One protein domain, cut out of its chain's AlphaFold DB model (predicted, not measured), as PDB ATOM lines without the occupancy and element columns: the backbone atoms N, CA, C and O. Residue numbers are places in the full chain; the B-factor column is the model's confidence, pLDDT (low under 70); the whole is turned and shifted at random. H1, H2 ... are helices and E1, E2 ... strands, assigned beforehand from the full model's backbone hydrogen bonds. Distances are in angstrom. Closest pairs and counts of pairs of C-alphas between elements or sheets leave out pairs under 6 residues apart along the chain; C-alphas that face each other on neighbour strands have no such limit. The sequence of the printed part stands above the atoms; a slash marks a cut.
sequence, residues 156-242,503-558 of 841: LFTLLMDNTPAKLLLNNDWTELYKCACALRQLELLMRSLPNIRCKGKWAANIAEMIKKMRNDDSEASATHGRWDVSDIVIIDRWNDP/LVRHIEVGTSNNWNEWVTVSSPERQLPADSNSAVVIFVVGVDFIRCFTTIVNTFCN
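AT A GLANCE: This is residues 156 to 242 and 503 to 558 of the 841 residues of the protein "Vacuolar protein sorting-associated protein 33A" of Toxocara canis (UniProt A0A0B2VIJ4). A four-stranded sheet makes the core, with the two long helices H2 and H3 over one face and the shorter H4 over the opposite face. H5 lies next to H4 and is not on the sheet, H1 lies beyond the first end of H2, and residues 216 to 222 stick out. The printed part has 143 residues, with five named helices and five named strands in the order E1 H1 H2 E2 H3 E3 H4 E4 E5 H5, of mixed class. The sheet runs E4 E2 E3 E5 and is mixed. The whole is compact, with a radius of gyration of the C-alphas of 15.0 A, and rounded, spanning 40 by 36 by 26 A.

IN THESE COORDINATES: E1, residues 156 to 158, begins at C-alpha 156 (20.389, 33.373, 99.387). H1 holds residues 164 to 169. H2, residues 175 to 188, is 20.0 A long. E2 holds residues 196 to 200. H3, residues 202 to 217, is the longest helix at 23.0 A. E3, residues 230 to 237, begins at C-alpha 230 (12.595, 26.668, 110.394) and is 20.7 A long. H4, residues 503 to 512, is 14.4 A long. E4 holds residues 519 to 521. E5, residues 535 to 541, is 19.5 A long. H5, residues 549 to 556, ends at C-alpha 556 (16.371, 21.649, 96.225).

HOW THE PARTS SIT: E2 and E3 are parallel, with N 198 and O 233 2.8 A apart, within hydrogen-bond range. E3 and E5 are parallel, with N 234 and O 537 at 2.8 A. E4 and E2 are antiparallel, with N 199 and O 519 at 2.8 A. E2, H3 and E3 form a strand-helix-strand unit, two parallel neighbour strands with a helix between, and its crossover is left-handed. H2, over E3 and E5 at a height of 10.3 A, and H3, at 9.7 A, lie on the same face of the sheet. They touch at a steep tilt of 55 degrees, the closest C-alphas being those of Ala 181 and Ile 207, 5.2 A apart. H4 is on the opposite face, over E2 and E3, at a height of 10.2 A. H4 and H5 only just touch, with 3 pairs of C-alphas within 8 A, the closest those of Val 504 and Ile 552, 6.1 A apart. H1 and H2 form a helical hairpin and only just touch, the C-alphas of Thr 164 and Glu 176 being closest at 6.7 A. E1 pairs with no named strand and is near E5. In H1, H2, H3 and H4 every O i to N i+4 pair is within hydrogen-bond range; in H5 3 of 4 are.

THE WHOLE: The two C-alphas farthest apart, those of Leu 170 and Leu 528, are 43.8 A apart. Residues 243 to 502 are not printed, and C-alphas 242 and 503 are 9.5 A apart across the cut. The links H3 to E3 and E4 to E5 are long. The mean pLDDT of the printed part is 79.0; residues 219 to 227, 524 to 533 and 544 to 558 are under 70.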
ATOM      1  N   LEU A 156      18.962  33.195  99.094       84.06
ATOM      2  CA  LEU A 156      20.389  33.373  99.387       84.06
ATOM      3  C   LEU A 156      20.681  34.414 100.466       84.06
ATOM      4  O   LEU A 156      20.468  35.617 100.284       84.06
ATOM      5  N   PHE A 157      21.332  33.938 101.523       87.19
ATOM      6  CA  PHE A 157      21.989  34.747 102.539       87.19
ATOM      7  C   PHE A 157      23.512  34.639 102.427       87.19
ATOM      8  O   PHE A 157      24.051  33.549 102.251       87.19
ATOM      9  N   THR A 158      24.216  35.757 102.590       86.69
ATOM     10  CA  THR A 158      25.685  35.807 102.637       86.69
ATOM     11  C   THR A 158      26.171  36.484 103.914       86.69
ATOM     12  O   THR A 158      25.511  37.382 104.439       86.69
ATOM     13  N   LEU A 159      27.336  36.057 104.409       88.56
ATOM     14  CA  LEU A 159      28.039  36.717 105.517       88.56
ATOM     15  C   LEU A 159      29.095  37.725 105.042       88.56
ATOM     16  O   LEU A 159      29.689  38.406 105.872       88.56
ATOM     17  N   LEU A 160      29.358  37.792 103.728       83.31
ATOM     18  CA  LEU A 160      30.411  38.631 103.131       83.31
ATOM     19  C   LEU A 160      31.801  38.379 103.761       83.31
ATOM     20  O   LEU A 160      32.562  39.303 104.038       83.31
ATOM     21  N   MET A 161      32.108  37.107 104.041       84.00
ATOM     22  CA  MET A 161      33.343  36.675 104.702       84.00
ATOM     23  C   MET A 161      34.366  36.114 103.706       84.00
ATOM     24  O   MET A 161      34.446  34.904 103.490       84.00
ATOM     25  N   ASP A 162      35.190  36.997 103.151       80.75
ATOM     26  CA  ASP A 162      36.163  36.636 102.114       80.75
ATOM     27  C   ASP A 162      37.284  35.716 102.626       80.75
ATOM     28  O   ASP A 162      37.796  35.893 103.739       80.75
ATOM     29  N   ASN A 163      37.774  34.812 101.770       81.25
ATOM     30  CA  ASN A 163      38.991  34.014 102.002       81.25
ATOM     31  C   ASN A 163      38.940  33.122 103.262       81.25
ATOM     32  O   ASN A 163      39.981  32.760 103.825       81.25
ATOM     33  N   THR A 164      37.738  32.749 103.713       87.06
ATOM     34  CA  THR A 164      37.523  31.969 104.943       87.06
ATOM     35  C   THR A 164      38.377  30.682 105.006       87.06
ATOM     36  O   THR A 164      39.047  30.479 106.023       87.06
ATOM     37  N   PRO A 165      38.491  29.845 103.947       87.56
ATOM     38  CA  PRO A 165      39.361  28.662 103.980       87.56
ATOM     39  C   PRO A 165      40.846  28.984 104.171       87.56
ATOM     40  O   PRO A 165      41.534  28.274 104.898       87.56
ATOM     41  N   ALA A 166      41.354  30.055 103.554       87.56
ATOM     42  CA  ALA A 166      42.756  30.447 103.685       87.56
ATOM     43  C   ALA A 166      43.070  30.914 105.116       87.56
ATOM     44  O   ALA A 166      44.073  30.498 105.694       87.56
ATOM     45  N   LYS A 167      42.182  31.708 105.725       89.75
ATOM     46  CA  LYS A 167      42.301  32.129 107.130       89.75
ATOM     47  C   LYS A 167      42.299  30.929 108.088       89.75
ATOM     48  O   LYS A 167      43.160  30.846 108.961       89.75
ATOM     49  N   LEU A 168      41.393  29.972 107.886       89.12
ATOM     50  CA  LEU A 168      41.283  28.775 108.727       89.12
ATOM     51  C   LEU A 168      42.466  27.808 108.563       89.12
ATOM     52  O   LEU A 168      42.961  27.286 109.556       89.12
ATOM     53  N   LEU A 169      42.922  27.559 107.331       88.00
ATOM     54  CA  LEU A 169      43.910  26.511 107.028       88.00
ATOM     55  C   LEU A 169      45.365  26.989 107.050       88.00
ATOM     56  O   LEU A 169      46.246  26.200 107.380       88.00
ATOM     57  N   LEU A 170      45.627  28.249 106.685       88.44
ATOM     58  CA  LEU A 170      46.982  28.815 106.644       88.44
ATOM     59  C   LEU A 170      47.292  29.625 107.904       88.44
ATOM     60  O   LEU A 170      48.360  29.464 108.488       88.44
ATOM     61  N   ASN A 171      46.356  30.475 108.337       89.75
ATOM     62  CA  ASN A 171      46.581  31.383 109.466       89.75
ATOM     63  C   ASN A 171      46.123  30.787 110.811       89.75
ATOM     64  O   ASN A 171      46.433  31.357 111.853       89.75
ATOM     65  N   ASN A 172      45.395  29.662 110.799       88.62
ATOM     66  CA  ASN A 172      44.711  29.085 111.965       88.62
ATOM     67  C   ASN A 172      43.783  30.093 112.680       88.62
ATOM     68  O   ASN A 172      43.623  30.057 113.901       88.62
ATOM     69  N   ASP A 173      43.169  31.007 111.921       89.56
ATOM     70  CA  ASP A 173      42.269  32.032 112.451       89.56
ATOM     71  C   ASP A 173      40.863  31.457 112.674       89.56
ATOM     72  O   ASP A 173      39.946  31.594 111.861       89.56
ATOM     73  N   TRP A 174      40.697  30.793 113.816       90.44
ATOM     74  CA  TRP A 174      39.424  30.217 114.248       90.44
ATOM     75  C   TRP A 174      38.341  31.267 114.552       90.44
ATOM     76  O   TRP A 174      37.181  30.888 114.737       90.44
ATOM     77  N   THR A 175      38.660  32.573 114.567       90.31
ATOM     78  CA  THR A 175      37.653  33.628 114.797       90.31
ATOM     79  C   THR A 175      36.624  33.699 113.671       90.31
ATOM     80  O   THR A 175      35.488  34.110 113.911       90.31
ATOM     81  N   GLU A 176      36.957  33.215 112.469       89.88
ATOM     82  CA  GLU A 176      35.995  33.081 111.372       89.88
ATOM     83  C   GLU A 176      34.845  32.126 111.740       89.88
ATOM     84  O   GLU A 176      33.683  32.439 111.491       89.88
ATOM     85  N   LEU A 177      35.121  31.008 112.426       94.62
ATOM     86  CA  LEU A 177      34.056  30.089 112.857       94.62
ATOM     87  C   LEU A 177      33.142  30.731 113.909       94.62
ATOM     88  O   LEU A 177      31.932  30.513 113.891       94.62
ATOM     89  N   TYR A 178      33.705  31.545 114.806       93.88
ATOM     90  CA  TYR A 178      32.922  32.302 115.784       93.88
ATOM     91  C   TYR A 178      31.997  33.317 115.093       93.88
ATOM     92  O   TYR A 178      30.817  33.399 115.429       93.88
ATOM     93  N   LYS A 179      32.477  34.020 114.055       92.25
ATOM     94  CA  LYS A 179      31.644  34.925 113.237       92.25
ATOM     95  C   LYS A 179      30.475  34.181 112.584       92.25
ATOM     96  O   LYS A 179      29.351  34.682 112.627       92.25
ATOM     97  N   CYS A 180      30.704  32.972 112.058       95.00
ATOM     98  CA  CYS A 180      29.634  32.110 111.545       95.00
ATOM     99  C   CYS A 180      28.627  31.707 112.638       95.00
ATOM    100  O   CYS A 180      27.422  31.792 112.410       95.00
ATOM    101  N   ALA A 181      29.094  31.320 113.833       95.69
ATOM    102  CA  ALA A 181      28.222  30.976 114.960       95.69
ATOM    103  C   ALA A 181      27.335  32.160 115.387       95.69
ATOM    104  O   ALA A 181      26.121  32.004 115.489       95.69
ATOM    105  N   CYS A 182      27.905  33.361 115.532       93.81
ATOM    106  CA  CYS A 182      27.146  34.574 115.848       93.81
ATOM    107  C   CYS A 182      26.126  34.949 114.759       93.81
ATOM    108  O   CYS A 182      25.053  35.466 115.068       93.81
ATOM    109  N   ALA A 183      26.445  34.707 113.485       94.00
ATOM    110  CA  ALA A 183      25.533  34.954 112.371       94.00
ATOM    111  C   ALA A 183      24.356  33.965 112.349       94.00
ATOM    112  O   ALA A 183      23.211  34.373 112.166       94.00
ATOM    113  N   LEU A 184      24.611  32.680 112.608       93.94
ATOM    114  CA  LEU A 184      23.551  31.681 112.748       93.94
ATOM    115  C   LEU A 184      22.698  31.929 113.998       93.94
ATOM    116  O   LEU A 184      21.475  31.864 113.904       93.94
ATOM    117  N   ARG A 185      23.301  32.318 115.130       91.81
ATOM    118  CA  ARG A 185      22.562  32.724 116.339       91.81
ATOM    119  C   ARG A 185      21.665  33.940 116.077       91.81
ATOM    120  O   ARG A 185      20.523  33.955 116.519       91.81
ATOM    121  N   GLN A 186      22.133  34.916 115.295       89.88
ATOM    122  CA  GLN A 186      21.303  36.031 114.824       89.88
ATOM    123  C   GLN A 186      20.099  35.557 113.994       89.88
ATOM    124  O   GLN A 186      19.013  36.101 114.166       89.88
ATOM    125  N   LEU A 187      20.253  34.540 113.137       89.69
ATOM    126  CA  LEU A 187      19.118  33.971 112.401       89.69
ATOM    127  C   LEU A 187      18.148  33.213 113.314       89.69
ATOM    128  O   LEU A 187      16.945  33.366 113.132       89.69
ATOM    129  N   GLU A 188      18.628  32.456 114.308       88.44
ATOM    130  CA  GLU A 188      17.761  31.772 115.287       88.44
ATOM    131  C   GLU A 188      16.817  32.746 116.003       88.44
ATOM    132  O   GLU A 188      15.636  32.450 116.164       88.44
ATOM    133  N   LEU A 189      17.307  33.935 116.371       86.25
ATOM    134  CA  LEU A 189      16.508  34.982 117.020       86.25
ATOM    135  C   LEU A 189      15.420  35.587 116.105       86.25
ATOM    136  O   LEU A 189      14.505  36.243 116.598       86.25
ATOM    137  N   LEU A 190      15.491  35.361 114.787       86.31
ATOM    138  CA  LEU A 190      14.480  35.773 113.802       86.31
ATOM    139  C   LEU A 190      13.486  34.653 113.446       86.31
ATOM    140  O   LEU A 190      12.566  34.872 112.648       86.31
ATOM    141  N   MET A 191      13.650  33.457 114.016       86.19
ATOM    142  CA  MET A 191      12.773  32.307 113.787       86.19
ATOM    143  C   MET A 191      11.619  32.256 114.804       86.19
ATOM    144  O   MET A 191      11.642  32.899 115.853       86.19
ATOM    145  N   ARG A 192      10.574  31.488 114.473       80.88
ATOM    146  CA  ARG A 192       9.378  31.261 115.309       80.88
ATOM    147  C   ARG A 192       9.649  30.375 116.528       80.88
ATOM    148  O   ARG A 192       8.927  30.458 117.512       80.88
ATOM    149  N   SER A 193      10.628  29.486 116.419       80.56
ATOM    150  CA  SER A 193      10.985  28.459 117.404       80.56
ATOM    151  C   SER A 193      12.457  28.125 117.243       80.56
ATOM    152  O   SER A 193      12.946  28.174 116.109       80.56
ATOM    153  N   LEU A 194      13.130  27.672 118.297       86.50
ATOM    154  CA  LEU A 194      14.523  27.265 118.182       86.50
ATOM    155  C   LEU A 194      14.661  26.028 117.257       86.50
ATOM    156  O   LEU A 194      14.010  25.009 117.517       86.50
ATOM    157  N   PRO A 195      15.479  26.074 116.186       88.31
ATOM    158  CA  PRO A 195      15.646  24.951 115.263       88.31
ATOM    159  C   PRO A 195      16.589  23.882 115.833       88.31
ATOM    160  O   PRO A 195      17.394  24.133 116.738       88.31
ATOM    161  N   ASN A 196      16.551  22.680 115.263       90.44
ATOM    162  CA  ASN A 196      17.635  21.712 115.418       90.44
ATOM    163  C   ASN A 196      18.881  22.206 114.669       90.44
ATOM    164  O   ASN A 196      18.762  22.878 113.646       90.44
ATOM    165  N   ILE A 197      20.076  21.832 115.123       93.56
ATOM    166  CA  ILE A 197      21.310  22.027 114.349       93.56
ATOM    167  C   ILE A 197      21.818  20.656 113.919       93.56
ATOM    168  O   ILE A 197      22.097  19.815 114.771       93.56
ATOM    169  N   ARG A 198      21.956  20.431 112.614       93.88
ATOM    170  CA  ARG A 198      22.618  19.257 112.030       93.88
ATOM    171  C   ARG A 198      23.983  19.695 111.527       93.88
ATOM    172  O   ARG A 198      24.064  20.722 110.859       93.88
ATOM    173  N   CYS A 199      25.053  18.957 111.800       95.25
ATOM    174  CA  CYS A 199      26.379  19.315 111.302       95.25
ATOM    175  C   CYS A 199      27.209  18.133 110.781       95.25
ATOM    176  O   CYS A 199      27.139  17.012 111.294       95.25
ATOM    177  N   LYS A 200      28.003  18.401 109.735       91.88
ATOM    178  CA  LYS A 200      28.932  17.441 109.118       91.88
ATOM    179  C   LYS A 200      30.239  18.125 108.727       91.88
ATOM    180  O   LYS A 200      30.267  19.000 107.864       91.88
ATOM    181  N   GLY A 201      31.329  17.686 109.348       91.12
ATOM    182  CA  GLY A 201      32.652  18.302 109.232       91.12
ATOM    183  C   GLY A 201      33.125  18.925 110.550       91.12
ATOM    184  O   GLY A 201      32.358  19.072 111.504       91.12
ATOM    185  N   LYS A 202      34.417  19.247 110.621       91.00
ATOM    186  CA  LYS A 202      35.087  19.733 111.836       91.00
ATOM    187  C   LYS A 202      34.753  21.198 112.124       91.00
ATOM    188  O   LYS A 202      34.554  21.556 113.282       91.00
ATOM    189  N   TRP A 203      34.677  22.047 111.100       92.69
ATOM    190  CA  TRP A 203      34.292  23.449 111.277       92.69
ATOM    191  C   TRP A 203      32.823  23.564 111.695       92.69
ATOM    192  O   TRP A 203      32.500  24.295 112.629       92.69
ATOM    193  N   ALA A 204      31.951  22.780 111.065       94.00
ATOM    194  CA  ALA A 204      30.529  22.694 111.343       94.00
ATOM    195  C   ALA A 204      30.241  22.184 112.763       94.00
ATOM    196  O   ALA A 204      29.381  22.739 113.446       94.00
ATOM    197  N   ALA A 205      30.990  21.179 113.237       94.31
ATOM    198  CA  ALA A 205      30.914  20.709 114.620       94.31
ATOM    199  C   ALA A 205      31.303  21.810 115.623       94.31
ATOM    200  O   ALA A 205      30.543  22.076 116.552       94.31
ATOM    201  N   ASN A 206      32.421  22.513 115.391       95.25
ATOM    202  CA  ASN A 206      32.846  23.633 116.238       95.25
ATOM    203  C   ASN A 206      31.796  24.761 116.276       95.25
ATOM    204  O   ASN A 206      31.515  25.309 117.341       95.25
ATOM    205  N   ILE A 207      31.194  25.106 115.130       96.50
ATOM    206  CA  ILE A 207      30.126  26.115 115.048       96.50
ATOM    207  C   ILE A 207      28.892  25.666 115.839       96.50
ATOM    208  O   ILE A 207      28.379  26.437 116.649       96.50
ATOM    209  N   ALA A 208      28.441  24.421 115.663       95.38
ATOM    210  CA  ALA A 208      27.303  23.877 116.401       95.38
ATOM    211  C   ALA A 208      27.553  23.847 117.923       95.38
ATOM    212  O   ALA A 208      26.646  24.145 118.700       95.38
ATOM    213  N   GLU A 209      28.782  23.549 118.362       95.38
ATOM    214  CA  GLU A 209      29.166  23.610 119.777       95.38
ATOM    215  C   GLU A 209      29.147  25.049 120.322       95.38
ATOM    216  O   GLU A 209      28.654  25.279 121.427       95.38
ATOM    217  N   MET A 210      29.628  26.032 119.551       95.81
ATOM    218  CA  MET A 210      29.566  27.447 119.937       95.81
ATOM    219  C   MET A 210      28.123  27.947 120.053       95.81
ATOM    220  O   MET A 210      27.783  28.554 121.066       95.81
ATOM    221  N   ILE A 211      27.251  27.627 119.090       93.88
ATOM    222  CA  ILE A 211      25.825  27.990 119.164       93.88
ATOM    223  C   ILE A 211      25.152  27.299 120.361       93.88
ATOM    224  O   ILE A 211      24.376  27.927 121.077       93.88
ATOM    225  N   LYS A 212      25.487  26.031 120.645       92.31
ATOM    226  CA  LYS A 212      24.990  25.320 121.835       92.31
ATOM    227  C   LYS A 212      25.386  26.016 123.144       92.31
ATOM    228  O   LYS A 212      24.579  26.033 124.066       92.31
ATOM    229  N   LYS A 213      26.593  26.589 123.233       93.12
ATOM    230  CA  LYS A 213      27.026  27.382 124.400       93.12
ATOM    231  C   LYS A 213      26.246  28.696 124.495       93.12
ATOM    232  O   LYS A 213      25.604  28.918 125.512       93.12
ATOM    233  N   MET A 214      26.167  29.464 123.403       91.56
ATOM    234  CA  MET A 214      25.380  30.709 123.331       91.56
ATOM    235  C   MET A 214      23.918  30.506 123.770       91.56
ATOM    236  O   MET A 214      23.393  31.282 124.558       91.56
ATOM    237  N   ARG A 215      23.273  29.414 123.330       88.31
ATOM    238  CA  ARG A 215      21.904  29.046 123.743       88.31
ATOM    239  C   ARG A 215      21.748  28.829 125.255       88.31
ATOM    240  O   ARG A 215      20.663  29.075 125.767       88.31
ATOM    241  N   ASN A 216      22.784  28.352 125.951       85.69
ATOM    242  CA  ASN A 216      22.753  28.166 127.404       85.69
ATOM    243  C   ASN A 216      22.988  29.492 128.144       85.69
ATOM    244  O   ASN A 216      22.373  29.728 129.182       85.69
ATOM    245  N   ASP A 217      23.860  30.348 127.611       83.56
ATOM    246  CA  ASP A 217      24.196  31.642 128.211       83.56
ATOM    247  C   ASP A 217      23.019  32.642 128.101       83.56
ATOM    248  O   ASP A 217      22.767  33.409 129.028       83.56
ATOM    249  N   ASP A 218      22.226  32.570 127.024       71.56
ATOM    250  CA  ASP A 218      21.074  33.448 126.730       71.56
ATOM    251  C   ASP A 218      19.798  33.178 127.581       71.56
ATOM    252  O   ASP A 218      18.721  33.688 127.259       71.56
ATOM    253  N   SER A 219      19.882  32.389 128.662       56.34
ATOM    254  CA  SER A 219      18.737  31.790 129.394       56.34
ATOM    255  C   SER A 219      17.686  32.755 129.993       56.34
ATOM    256  O   SER A 219      16.652  32.289 130.471       56.34
ATOM    257  N   GLU A 220      17.904  34.075 129.974       44.94
ATOM    258  CA  GLU A 220      16.967  35.088 130.505       44.94
ATOM    259  C   GLU A 220      16.443  36.086 129.447       44.94
ATOM    260  O   GLU A 220      15.583  36.921 129.742       44.94
ATOM    261  N   ALA A 221      16.905  36.014 128.192       47.31
ATOM    262  CA  ALA A 221      16.485  36.936 127.137       47.31
ATOM    263  C   ALA A 221      15.160  36.496 126.484       47.31
ATOM    264  O   ALA A 221      15.140  35.731 125.521       47.31
ATOM    265  N   SER A 222      14.037  37.024 126.984       45.88
ATOM    266  CA  SER A 222      12.694  36.816 126.417       45.88
ATOM    267  C   SER A 222      12.578  37.374 124.987       45.88
ATOM    268  O   SER A 222      12.150  38.510 124.776       45.88
ATOM    269  N   ALA A 223      12.951  36.570 123.991       47.81
ATOM    270  CA  ALA A 223      12.956  36.968 122.589       47.81
ATOM    271  C   ALA A 223      11.535  37.194 122.046       47.81
ATOM    272  O   ALA A 223      10.662  36.329 122.145       47.81
ATOM    273  N   THR A 224      11.313  38.325 121.376       49.59
ATOM    274  CA  THR A 224      10.158  38.510 120.489       49.59
ATOM    275  C   THR A 224      10.260  37.513 119.337       49.59
ATOM    276  O   THR A 224      11.051  37.721 118.420       49.59
ATOM    277  N   HIS A 225       9.490  36.423 119.394       55.00
ATOM    278  CA  HIS A 225       9.586  35.340 118.416       55.00
ATOM    279  C   HIS A 225       9.283  35.857 117.003       55.00
ATOM    280  O   HIS A 225       8.299  36.571 116.776       55.00
ATOM    281  N   GLY A 226      10.128  35.482 116.044       61.03
ATOM    282  CA  GLY A 226       9.941  35.839 114.646       61.03
ATOM    283  C   GLY A 226       8.775  35.089 113.996       61.03
ATOM    284  O   GLY A 226       8.137  34.219 114.586       61.03
ATOM    285  N   ARG A 227       8.480  35.421 112.734       68.38
ATOM    286  CA  ARG A 227       7.405  34.763 111.958       68.38
ATOM    287  C   ARG A 227       7.910  33.687 110.991       68.38
ATOM    288  O   ARG A 227       7.096  33.053 110.323       68.38
ATOM    289  N   TRP A 228       9.224  33.485 110.907       75.69
ATOM    290  CA  TRP A 228       9.847  32.520 110.007       75.69
ATOM    291  C   TRP A 228       9.958  31.142 110.672       75.69
ATOM    292  O   TRP A 228      10.567  30.998 111.727       75.69
ATOM    293  N   ASP A 229       9.350  30.124 110.068       80.94
ATOM    294  CA  ASP A 229       9.364  28.756 110.588       80.94
ATOM    295  C   ASP A 229      10.492  27.931 109.960       80.94
ATOM    296  O   ASP A 229      10.488  27.697 108.748       80.94
ATOM    297  N   VAL A 230      11.440  27.486 110.787       83.12
ATOM    298  CA  VAL A 230      12.595  26.668 110.394       83.12
ATOM    299  C   VAL A 230      12.685  25.457 111.317       83.12
ATOM    300  O   VAL A 230      12.623  25.607 112.538       83.12
ATOM    301  N   SER A 231      12.834  24.261 110.747       84.69
ATOM    302  CA  SER A 231      13.014  23.025 111.517       84.69
ATOM    303  C   SER A 231      14.471  22.756 111.865       84.69
ATOM    304  O   SER A 231      14.783  22.470 113.021       84.69
ATOM    305  N   ASP A 232      15.359  22.875 110.879       87.50
ATOM    306  CA  ASP A 232      16.757  22.478 110.980       87.50
ATOM    307  C   ASP A 232      17.662  23.536 110.327       87.50
ATOM    308  O   ASP A 232      17.397  24.020 109.222       87.50
ATOM    309  N   ILE A 233      18.763  23.866 111.004       92.00
ATOM    310  CA  ILE A 233      19.940  24.514 110.424       92.00
ATOM    311  C   ILE A 233      20.955  23.405 110.127       92.00
ATOM    312  O   ILE A 233      21.450  22.747 111.042       92.00
ATOM    313  N   VAL A 234      21.265  23.192 108.852       92.50
ATOM    314  CA  VAL A 234      22.184  22.162 108.354       92.50
ATOM    315  C   VAL A 234      23.523  22.814 108.014       92.50
ATOM    316  O   VAL A 234      23.637  23.543 107.035       92.50
ATOM    317  N   ILE A 235      24.545  22.554 108.826       94.81
ATOM    318  CA  ILE A 235      25.885  23.141 108.723       94.81
ATOM    319  C   ILE A 235      26.848  22.124 108.093       94.81
ATOM    320  O   ILE A 235      27.012  21.020 108.616       94.81
ATOM    321  N   ILE A 236      27.532  22.476 107.003       91.25
ATOM    322  CA  ILE A 236      28.480  21.565 106.333       91.25
ATOM    323  C   ILE A 236      29.797  22.255 105.946       91.25
ATOM    324  O   ILE A 236      29.804  23.373 105.434       91.25
ATOM    325  N   ASP A 237      30.929  21.586 106.181       90.56
ATOM    326  CA  ASP A 237      32.257  22.088 105.796       90.56
ATOM    327  C   ASP A 237      32.457  22.027 104.278       90.56
ATOM    328  O   ASP A 237      32.338  20.952 103.683       90.56
ATOM    329  N   ARG A 238      32.936  23.118 103.660       88.19
ATOM    330  CA  ARG A 238      33.463  23.077 102.283       88.19
ATOM    331  C   ARG A 238      34.591  22.051 102.130       88.19
ATOM    332  O   ARG A 238      34.705  21.448 101.070       88.19
ATOM    333  N   TRP A 239      35.377  21.808 103.186       88.12
ATOM    334  CA  TRP A 239      36.481  20.836 103.183       88.12
ATOM    335  C   TRP A 239      36.057  19.358 103.194       88.12
ATOM    336  O   TRP A 239      36.913  18.492 103.035       88.12
ATOM    337  N   ASN A 240      34.757  19.050 103.301       88.56
ATOM    338  CA  ASN A 240      34.247  17.705 102.998       88.56
ATOM    339  C   ASN A 240      34.247  17.407 101.484       88.56
ATOM    340  O   ASN A 240      34.085  16.260 101.082       88.56
ATOM    341  N   ASP A 241      34.401  18.438 100.650       89.50
ATOM    342  CA  ASP A 241      34.520  18.353  99.196       89.50
ATOM    343  C   ASP A 241      35.354  19.557  98.707       89.50
ATOM    344  O   ASP A 241      34.810  20.563  98.251       89.50
ATOM    345  N   PRO A 242      36.687  19.526  98.833       88.75
ATOM    346  CA  PRO A 242      37.546  20.586  98.307       88.75
ATOM    347  C   PRO A 242      37.645  20.568  96.768       88.75
ATOM    348  O   PRO A 242      38.257  21.466  96.192       88.75
ATOM    349  N   LEU A 503      29.165  17.646  98.376       87.88
ATOM    350  CA  LEU A 503      28.360  18.333  99.403       87.88
ATOM    351  C   LEU A 503      26.867  18.130  99.169       87.88
ATOM    352  O   LEU A 503      26.132  17.867 100.113       87.88
ATOM    353  N   VAL A 504      26.432  18.248  97.915       85.88
ATOM    354  CA  VAL A 504      25.025  18.115  97.552       85.88
ATOM    355  C   VAL A 504      24.546  16.697  97.827       85.88
ATOM    356  O   VAL A 504      23.594  16.534  98.585       85.88
ATOM    357  N   ARG A 505      25.262  15.673  97.342       87.00
ATOM    358  CA  ARG A 505      24.929  14.272  97.643       87.00
ATOM    359  C   ARG A 505      24.900  13.983  99.147       87.00
ATOM    360  O   ARG A 505      24.054  13.228  99.615       87.00
ATOM    361  N   HIS A 506      25.778  14.600  99.940       88.31
ATOM    362  CA  HIS A 506      25.719  14.487 101.400       88.31
ATOM    363  C   HIS A 506      24.443  15.084 102.010       88.31
ATOM    364  O   HIS A 506      23.941  14.524 102.987       88.31
ATOM    365  N   ILE A 507      23.935  16.195 101.470       87.25
ATOM    366  CA  ILE A 507      22.697  16.849 101.920       87.25
ATOM    367  C   ILE A 507      21.470  16.058 101.432       87.25
ATOM    368  O   ILE A 507      20.528  15.893 102.200       87.25
ATOM    369  N   GLU A 508      21.488  15.494 100.219       85.88
ATOM    370  CA  GLU A 508      20.437  14.588  99.718       85.88
ATOM    371  C   GLU A 508      20.321  13.322 100.578       85.88
ATOM    372  O   GLU A 508      19.231  13.004 101.049       85.88
ATOM    373  N   VAL A 509      21.442  12.640 100.850       87.69
ATOM    374  CA  VAL A 509      21.485  11.466 101.744       87.69
ATOM    375  C   VAL A 509      21.077  11.841 103.170       87.69
ATOM    376  O   VAL A 509      20.336  11.102 103.809       87.69
ATOM    377  N   GLY A 510      21.511  13.005 103.667       86.31
ATOM    378  CA  GLY A 510      21.062  13.527 104.959       86.31
ATOM    379  C   GLY A 510      19.551  13.775 105.001       86.31
ATOM    380  O   GLY A 510      18.894  13.402 105.965       86.31
ATOM    381  N   THR A 511      18.976  14.327 103.935       85.12
ATOM    382  CA  THR A 511      17.531  14.567 103.839       85.12
ATOM    383  C   THR A 511      16.765  13.243 103.799       85.12
ATOM    384  O   THR A 511      15.825  13.062 104.571       85.12
ATOM    385  N   SER A 512      17.189  12.283 102.968       84.81
ATOM    386  CA  SER A 512      16.506  10.990 102.820       84.81
ATOM    387  C   SER A 512      16.642  10.073 104.035       84.81
ATOM    388  O   SER A 512      15.719   9.312 104.323       84.81
ATOM    389  N   ASN A 513      17.734  10.178 104.802       86.25
ATOM    390  CA  ASN A 513      17.942   9.416 106.037       86.25
ATOM    391  C   ASN A 513      17.569  10.173 107.328       86.25
ATOM    392  O   ASN A 513      17.954   9.741 108.415       86.25
ATOM    393  N   ASN A 514      16.813  11.277 107.236       83.12
ATOM    394  CA  ASN A 514      16.399  12.123 108.372       83.12
ATOM    395  C   ASN A 514      17.566  12.631 109.252       83.12
ATOM    396  O   ASN A 514      17.411  12.895 110.450       83.12
ATOM    397  N   TRP A 515      18.732  12.814 108.634       86.38
ATOM    398  CA  TRP A 515      19.987  13.283 109.220       86.38
ATOM    399  C   TRP A 515      20.571  12.342 110.282       86.38
ATOM    400  O   TRP A 515      21.367  12.775 111.113       86.38
ATOM    401  N   ASN A 516      20.216  11.053 110.250       82.88
ATOM    402  CA  ASN A 516      20.644  10.063 111.248       82.88
ATOM    403  C   ASN A 516      22.176   9.879 111.317       82.88
ATOM    404  O   ASN A 516      22.712   9.552 112.370       82.88
ATOM    405  N   GLU A 517      22.890  10.128 110.214       85.50
ATOM    406  CA  GLU A 517      24.365  10.096 110.150       85.50
ATOM    407  C   GLU A 517      25.050  11.416 110.557       85.50
ATOM    408  O   GLU A 517      26.277  11.525 110.499       85.50
ATOM    409  N   TRP A 518      24.286  12.463 110.879       90.56
ATOM    410  CA  TRP A 518      24.812  13.804 111.138       90.56
ATOM    411  C   TRP A 518      24.786  14.125 112.633       90.56
ATOM    412  O   TRP A 518      23.823  13.828 113.345       90.56
ATOM    413  N   VAL A 519      25.832  14.804 113.114       89.00
ATOM    414  CA  VAL A 519      25.876  15.268 114.506       89.00
ATOM    415  C   VAL A 519      24.730  16.255 114.711       89.00
ATOM    416  O   VAL A 519      24.576  17.205 113.947       89.00
ATOM    417  N   THR A 520      23.894  16.004 115.717       87.31
ATOM    418  CA  THR A 520      22.642  16.735 115.928       87.31
ATOM    419  C   THR A 520      22.626  17.398 117.304       87.31
ATOM    420  O   THR A 520      22.771  16.728 118.326       87.31
ATOM    421  N   VAL A 521      22.410  18.714 117.338       85.62
ATOM    422  CA  VAL A 521      22.049  19.468 118.545       85.62
ATOM    423  C   VAL A 521      20.546  19.731 118.494       85.62
ATOM    424  O   VAL A 521      20.083  20.625 117.785       85.62
ATOM    425  N   SER A 522      19.783  18.918 119.221       81.56
ATOM    426  CA  SER A 522      18.322  19.008 119.259       81.56
ATOM    427  C   SER A 522      17.835  20.310 119.899       81.56
ATOM    428  O   SER A 522      18.444  20.826 120.839       81.56
ATOM    429  N   SER A 523      16.701  20.817 119.420       74.38
ATOM    430  CA  SER A 523      15.935  21.858 120.102       74.38
ATOM    431  C   SER A 523      15.155  21.264 121.287       74.38
ATOM    432  O   SER A 523      14.475  20.254 121.097       74.38
ATOM    433  N   PRO A 524      15.199  21.860 122.496       64.19
ATOM    434  CA  PRO A 524      14.388  21.407 123.625       64.19
ATOM    435  C   PRO A 524      12.887  21.695 123.433       64.19
ATOM    436  O   PRO A 524      12.061  21.038 124.060       64.19
ATOM    437  N   GLU A 525      12.528  22.642 122.558       57.59
ATOM    438  CA  GLU A 525      11.143  23.079 122.319       57.59
ATOM    439  C   GLU A 525      10.387  22.172 121.330       57.59
ATOM    440  O   GLU A 525       9.165  22.044 121.404       57.59
ATOM    441  N   ARG A 526      11.096  21.509 120.403       57.75
ATOM    442  CA  ARG A 526      10.497  20.628 119.382       57.75
ATOM    443  C   ARG A 526      10.481  19.160 119.823       57.75
ATOM    444  O   ARG A 526      11.161  18.321 119.244       57.75
ATOM    445  N   GLN A 527       9.650  18.845 120.819       44.25
ATOM    446  CA  GLN A 527       9.243  17.455 121.111       44.25
ATOM    447  C   GLN A 527       8.072  16.969 120.234       44.25
ATOM    448  O   GLN A 527       7.754  15.781 120.223       44.25
ATOM    449  N   LEU A 528       7.430  17.874 119.490       42.12
ATOM    450  CA  LEU A 528       6.398  17.558 118.501       42.12
ATOM    451  C   LEU A 528       7.020  17.416 117.099       42.12
ATOM    452  O   LEU A 528       7.986  18.126 116.799       42.12
ATOM    453  N   PRO A 529       6.480  16.539 116.229       46.06
ATOM    454  CA  PRO A 529       6.936  16.432 114.847       46.06
ATOM    455  C   PRO A 529       6.789  17.782 114.138       46.06
ATOM    456  O   PRO A 529       5.803  18.492 114.340       46.06
ATOM    457  N   ALA A 530       7.784  18.146 113.325       49.62
ATOM    458  CA  ALA A 530       7.800  19.431 112.639       49.62
ATOM    459  C   ALA A 530       6.555  19.606 111.752       49.62
ATOM    460  O   ALA A 530       6.181  18.693 111.011       49.62
ATOM    461  N   ASP A 531       5.947  20.796 111.801       51.69
ATOM    462  CA  ASP A 531       4.888  21.175 110.867       51.69
ATOM    463  C   ASP A 531       5.367  20.926 109.431       51.69
ATOM    464  O   ASP A 531       6.444  21.377 109.039       51.69
ATOM    465  N   SER A 532       4.539  20.262 108.617       50.59
ATOM    466  CA  SER A 532       4.838  19.860 107.226       50.59
ATOM    467  C   SER A 532       5.027  21.021 106.223       50.59
ATOM    468  O   SER A 532       4.825  20.833 105.022       50.59
ATOM    469  N   ASN A 533       5.345  22.218 106.727       58.50
ATOM    470  CA  ASN A 533       5.532  23.490 106.037       58.50
ATOM    471  C   ASN A 533       6.709  24.331 106.600       58.50
ATOM    472  O   ASN A 533       6.818  25.511 106.257       58.50
ATOM    473  N   SER A 534       7.560  23.781 107.476       70.06
ATOM    474  CA  SER A 534       8.761  24.466 107.987       70.06
ATOM    475  C   SER A 534       9.928  24.409 106.995       70.06
ATOM    476  O   SER A 534      10.117  23.402 106.314       70.06
ATOM    477  N   ALA A 535      10.732  25.471 106.934       78.88
ATOM    478  CA  ALA A 535      11.924  25.535 106.090       78.88
ATOM    479  C   ALA A 535      13.138  24.823 106.719       78.88
ATOM    480  O   ALA A 535      13.183  24.586 107.926       78.88
ATOM    481  N   VAL A 536      14.156  24.554 105.901       84.44
ATOM    482  CA  VAL A 536      15.495  24.118 106.328       84.44
ATOM    483  C   VAL A 536      16.501  25.163 105.853       84.44
ATOM    484  O   VAL A 536      16.409  25.635 104.721       84.44
ATOM    485  N   VAL A 537      17.452  25.540 106.708       88.00
ATOM    486  CA  VAL A 537      18.525  26.489 106.367       88.00
ATOM    487  C   VAL A 537      19.817  25.716 106.157       88.00
ATOM    488  O   VAL A 537      20.339  25.135 107.102       88.00
ATOM    489  N   ILE A 538      20.359  25.725 104.940       90.56
ATOM    490  CA  ILE A 538      21.660  25.113 104.641       90.56
ATOM    491  C   ILE A 538      22.747  26.188 104.755       90.56
ATOM    492  O   ILE A 538      22.689  27.212 104.076       90.56
ATOM    493  N   PHE A 539      23.751  25.949 105.597       92.44
ATOM    494  CA  PHE A 539      24.897  26.831 105.799       92.44
ATOM    495  C   PHE A 539      26.200  26.104 105.457       92.44
ATOM    496  O   PHE A 539      26.583  25.140 106.123       92.44
ATOM    497  N   VAL A 540      26.907  26.575 104.427       89.88
ATOM    498  CA  VAL A 540      28.186  25.985 104.005       89.88
ATOM    499  C   VAL A 540      29.349  26.822 104.529       89.88
ATOM    500  O   VAL A 540      29.486  27.999 104.203       89.88
ATOM    501  N   VAL A 541      30.207  26.205 105.338       90.12
ATOM    502  CA  VAL A 541      31.343  26.872 105.984       90.12
ATOM    503  C   VAL A 541      32.536  26.920 105.031       90.12
ATOM    504  O   VAL A 541      32.983  25.876 104.554       90.12
ATOM    505  N   GLY A 542      33.102  28.108 104.808       81.81
ATOM    506  CA  GLY A 542      34.300  28.279 103.979       81.81
ATOM    507  C   GLY A 542      34.013  28.378 102.479       81.81
ATOM    508  O   GLY A 542      34.693  27.734 101.686       81.81
ATOM    509  N   VAL A 543      33.004  29.162 102.098       73.25
ATOM    510  CA  VAL A 543      32.578  29.370 100.707       73.25
ATOM    511  C   VAL A 543      32.578  30.852 100.369       73.25
ATOM    512  O   VAL A 543      31.998  31.643 101.108       73.25
ATOM    513  N   ASP A 544      33.159  31.195  99.220       60.19
ATOM    514  CA  ASP A 544      32.981  32.502  98.593       60.19
ATOM    515  C   ASP A 544      31.759  32.469  97.643       60.19
ATOM    516  O   ASP A 544      31.450  31.452  97.016       60.19
ATOM    517  N   PHE A 545      31.057  33.601  97.580       51.12
ATOM    518  CA  PHE A 545      29.629  33.786  97.271       51.12
ATOM    519  C   PHE A 545      28.916  32.813  96.294       51.12
ATOM    520  O   PHE A 545      27.849  32.316  96.654       51.12
ATOM    521  N   ILE A 546      29.442  32.526  95.092       52.91
ATOM    522  CA  ILE A 546      28.709  31.747  94.064       52.91
ATOM    523  C   ILE A 546      29.105  30.271  93.945       52.91
ATOM    524  O   ILE A 546      28.227  29.456  93.660       52.91
ATOM    525  N   ARG A 547      30.360  29.881  94.217       50.34
ATOM    526  CA  ARG A 547      30.927  28.558  93.840       50.34
ATOM    527  C   ARG A 547      30.270  27.316  94.469       50.34
ATOM    528  O   ARG A 547      30.713  26.197  94.228       50.34
ATOM    529  N   CYS A 548      29.253  27.496  95.310       45.69
ATOM    530  CA  CYS A 548      28.389  26.418  95.812       45.69
ATOM    531  C   CYS A 548      26.893  26.681  95.588       45.69
ATOM    532  O   CYS A 548      26.095  25.749  95.676       45.69
ATOM    533  N   PHE A 549      26.497  27.933  95.347       53.31
ATOM    534  CA  PHE A 549      25.100  28.357  95.365       53.31
ATOM    535  C   PHE A 549      24.309  27.746  94.205       53.31
ATOM    536  O   PHE A 549      23.323  27.048  94.438       53.31
ATOM    537  N   THR A 550      24.810  27.903  92.977       47.97
ATOM    538  CA  THR A 550      24.162  27.405  91.747       47.97
ATOM    539  C   THR A 550      24.032  25.880  91.700       47.97
ATOM    540  O   THR A 550      23.214  25.342  90.958       47.97
ATOM    541  N   THR A 551      24.824  25.157  92.497       46.50
ATOM    542  CA  THR A 551      24.702  23.703  92.644       46.50
ATOM    543  C   THR A 551      23.659  23.318  93.692       46.50
ATOM    544  O   THR A 551      22.828  22.446  93.452       46.50
ATOM    545  N   ILE A 552      23.693  23.959  94.866       50.78
ATOM    546  CA  ILE A 552      22.796  23.618  95.977       50.78
ATOM    547  C   ILE A 552      21.347  23.991  95.624       50.78
ATOM    548  O   ILE A 552      20.449  23.179  95.837       50.78
ATOM    549  N   VAL A 553      21.116  25.151  94.998       49.31
ATOM    550  CA  VAL A 553      19.776  25.586  94.557       49.31
ATOM    551  C   VAL A 553      19.184  24.641  93.513       49.31
ATOM    552  O   VAL A 553      18.057  24.178  93.682       49.31
ATOM    553  N   ASN A 554      19.960  24.251  92.495       39.59
ATOM    554  CA  ASN A 554      19.510  23.302  91.468       39.59
ATOM    555  C   ASN A 554      19.038  21.948  92.024       39.59
ATOM    556  O   ASN A 554      18.269  21.254  91.367       39.59
ATOM    557  N   THR A 555      19.468  21.589  93.233       38.06
ATOM    558  CA  THR A 555      19.105  20.327  93.892       38.06
ATOM    559  C   THR A 555      17.777  20.413  94.632       38.06
ATOM    560  O   THR A 555      16.969  19.494  94.554       38.06
ATOM    561  N   PHE A 556      17.529  21.521  95.333       40.53
ATOM    562  CA  PHE A 556      16.371  21.649  96.225       40.53
ATOM    563  C   PHE A 556      15.228  22.501  95.657       40.53
ATOM    564  O   PHE A 556      14.132  22.472  96.211       40.53
ATOM    565  N   CYS A 557      15.445  23.227  94.555       35.91
ATOM    566  CA  CYS A 557      14.423  24.084  93.941       35.91
ATOM    567  C   CYS A 557      13.813  23.518  92.647       35.91
ATOM    568  O   CYS A 557      12.659  23.816  92.361       35.91
ATOM    569  N   ASN A 558      14.545  22.693  91.888       34.06
ATOM    570  CA  ASN A 558      14.138  22.272  90.537       34.06
ATOM    571  C   ASN A 558      13.739  20.787  90.406       34.06
ATOM    572  O   ASN A 558      13.356  20.358  89.321       34.06
TER     573      ASN A 558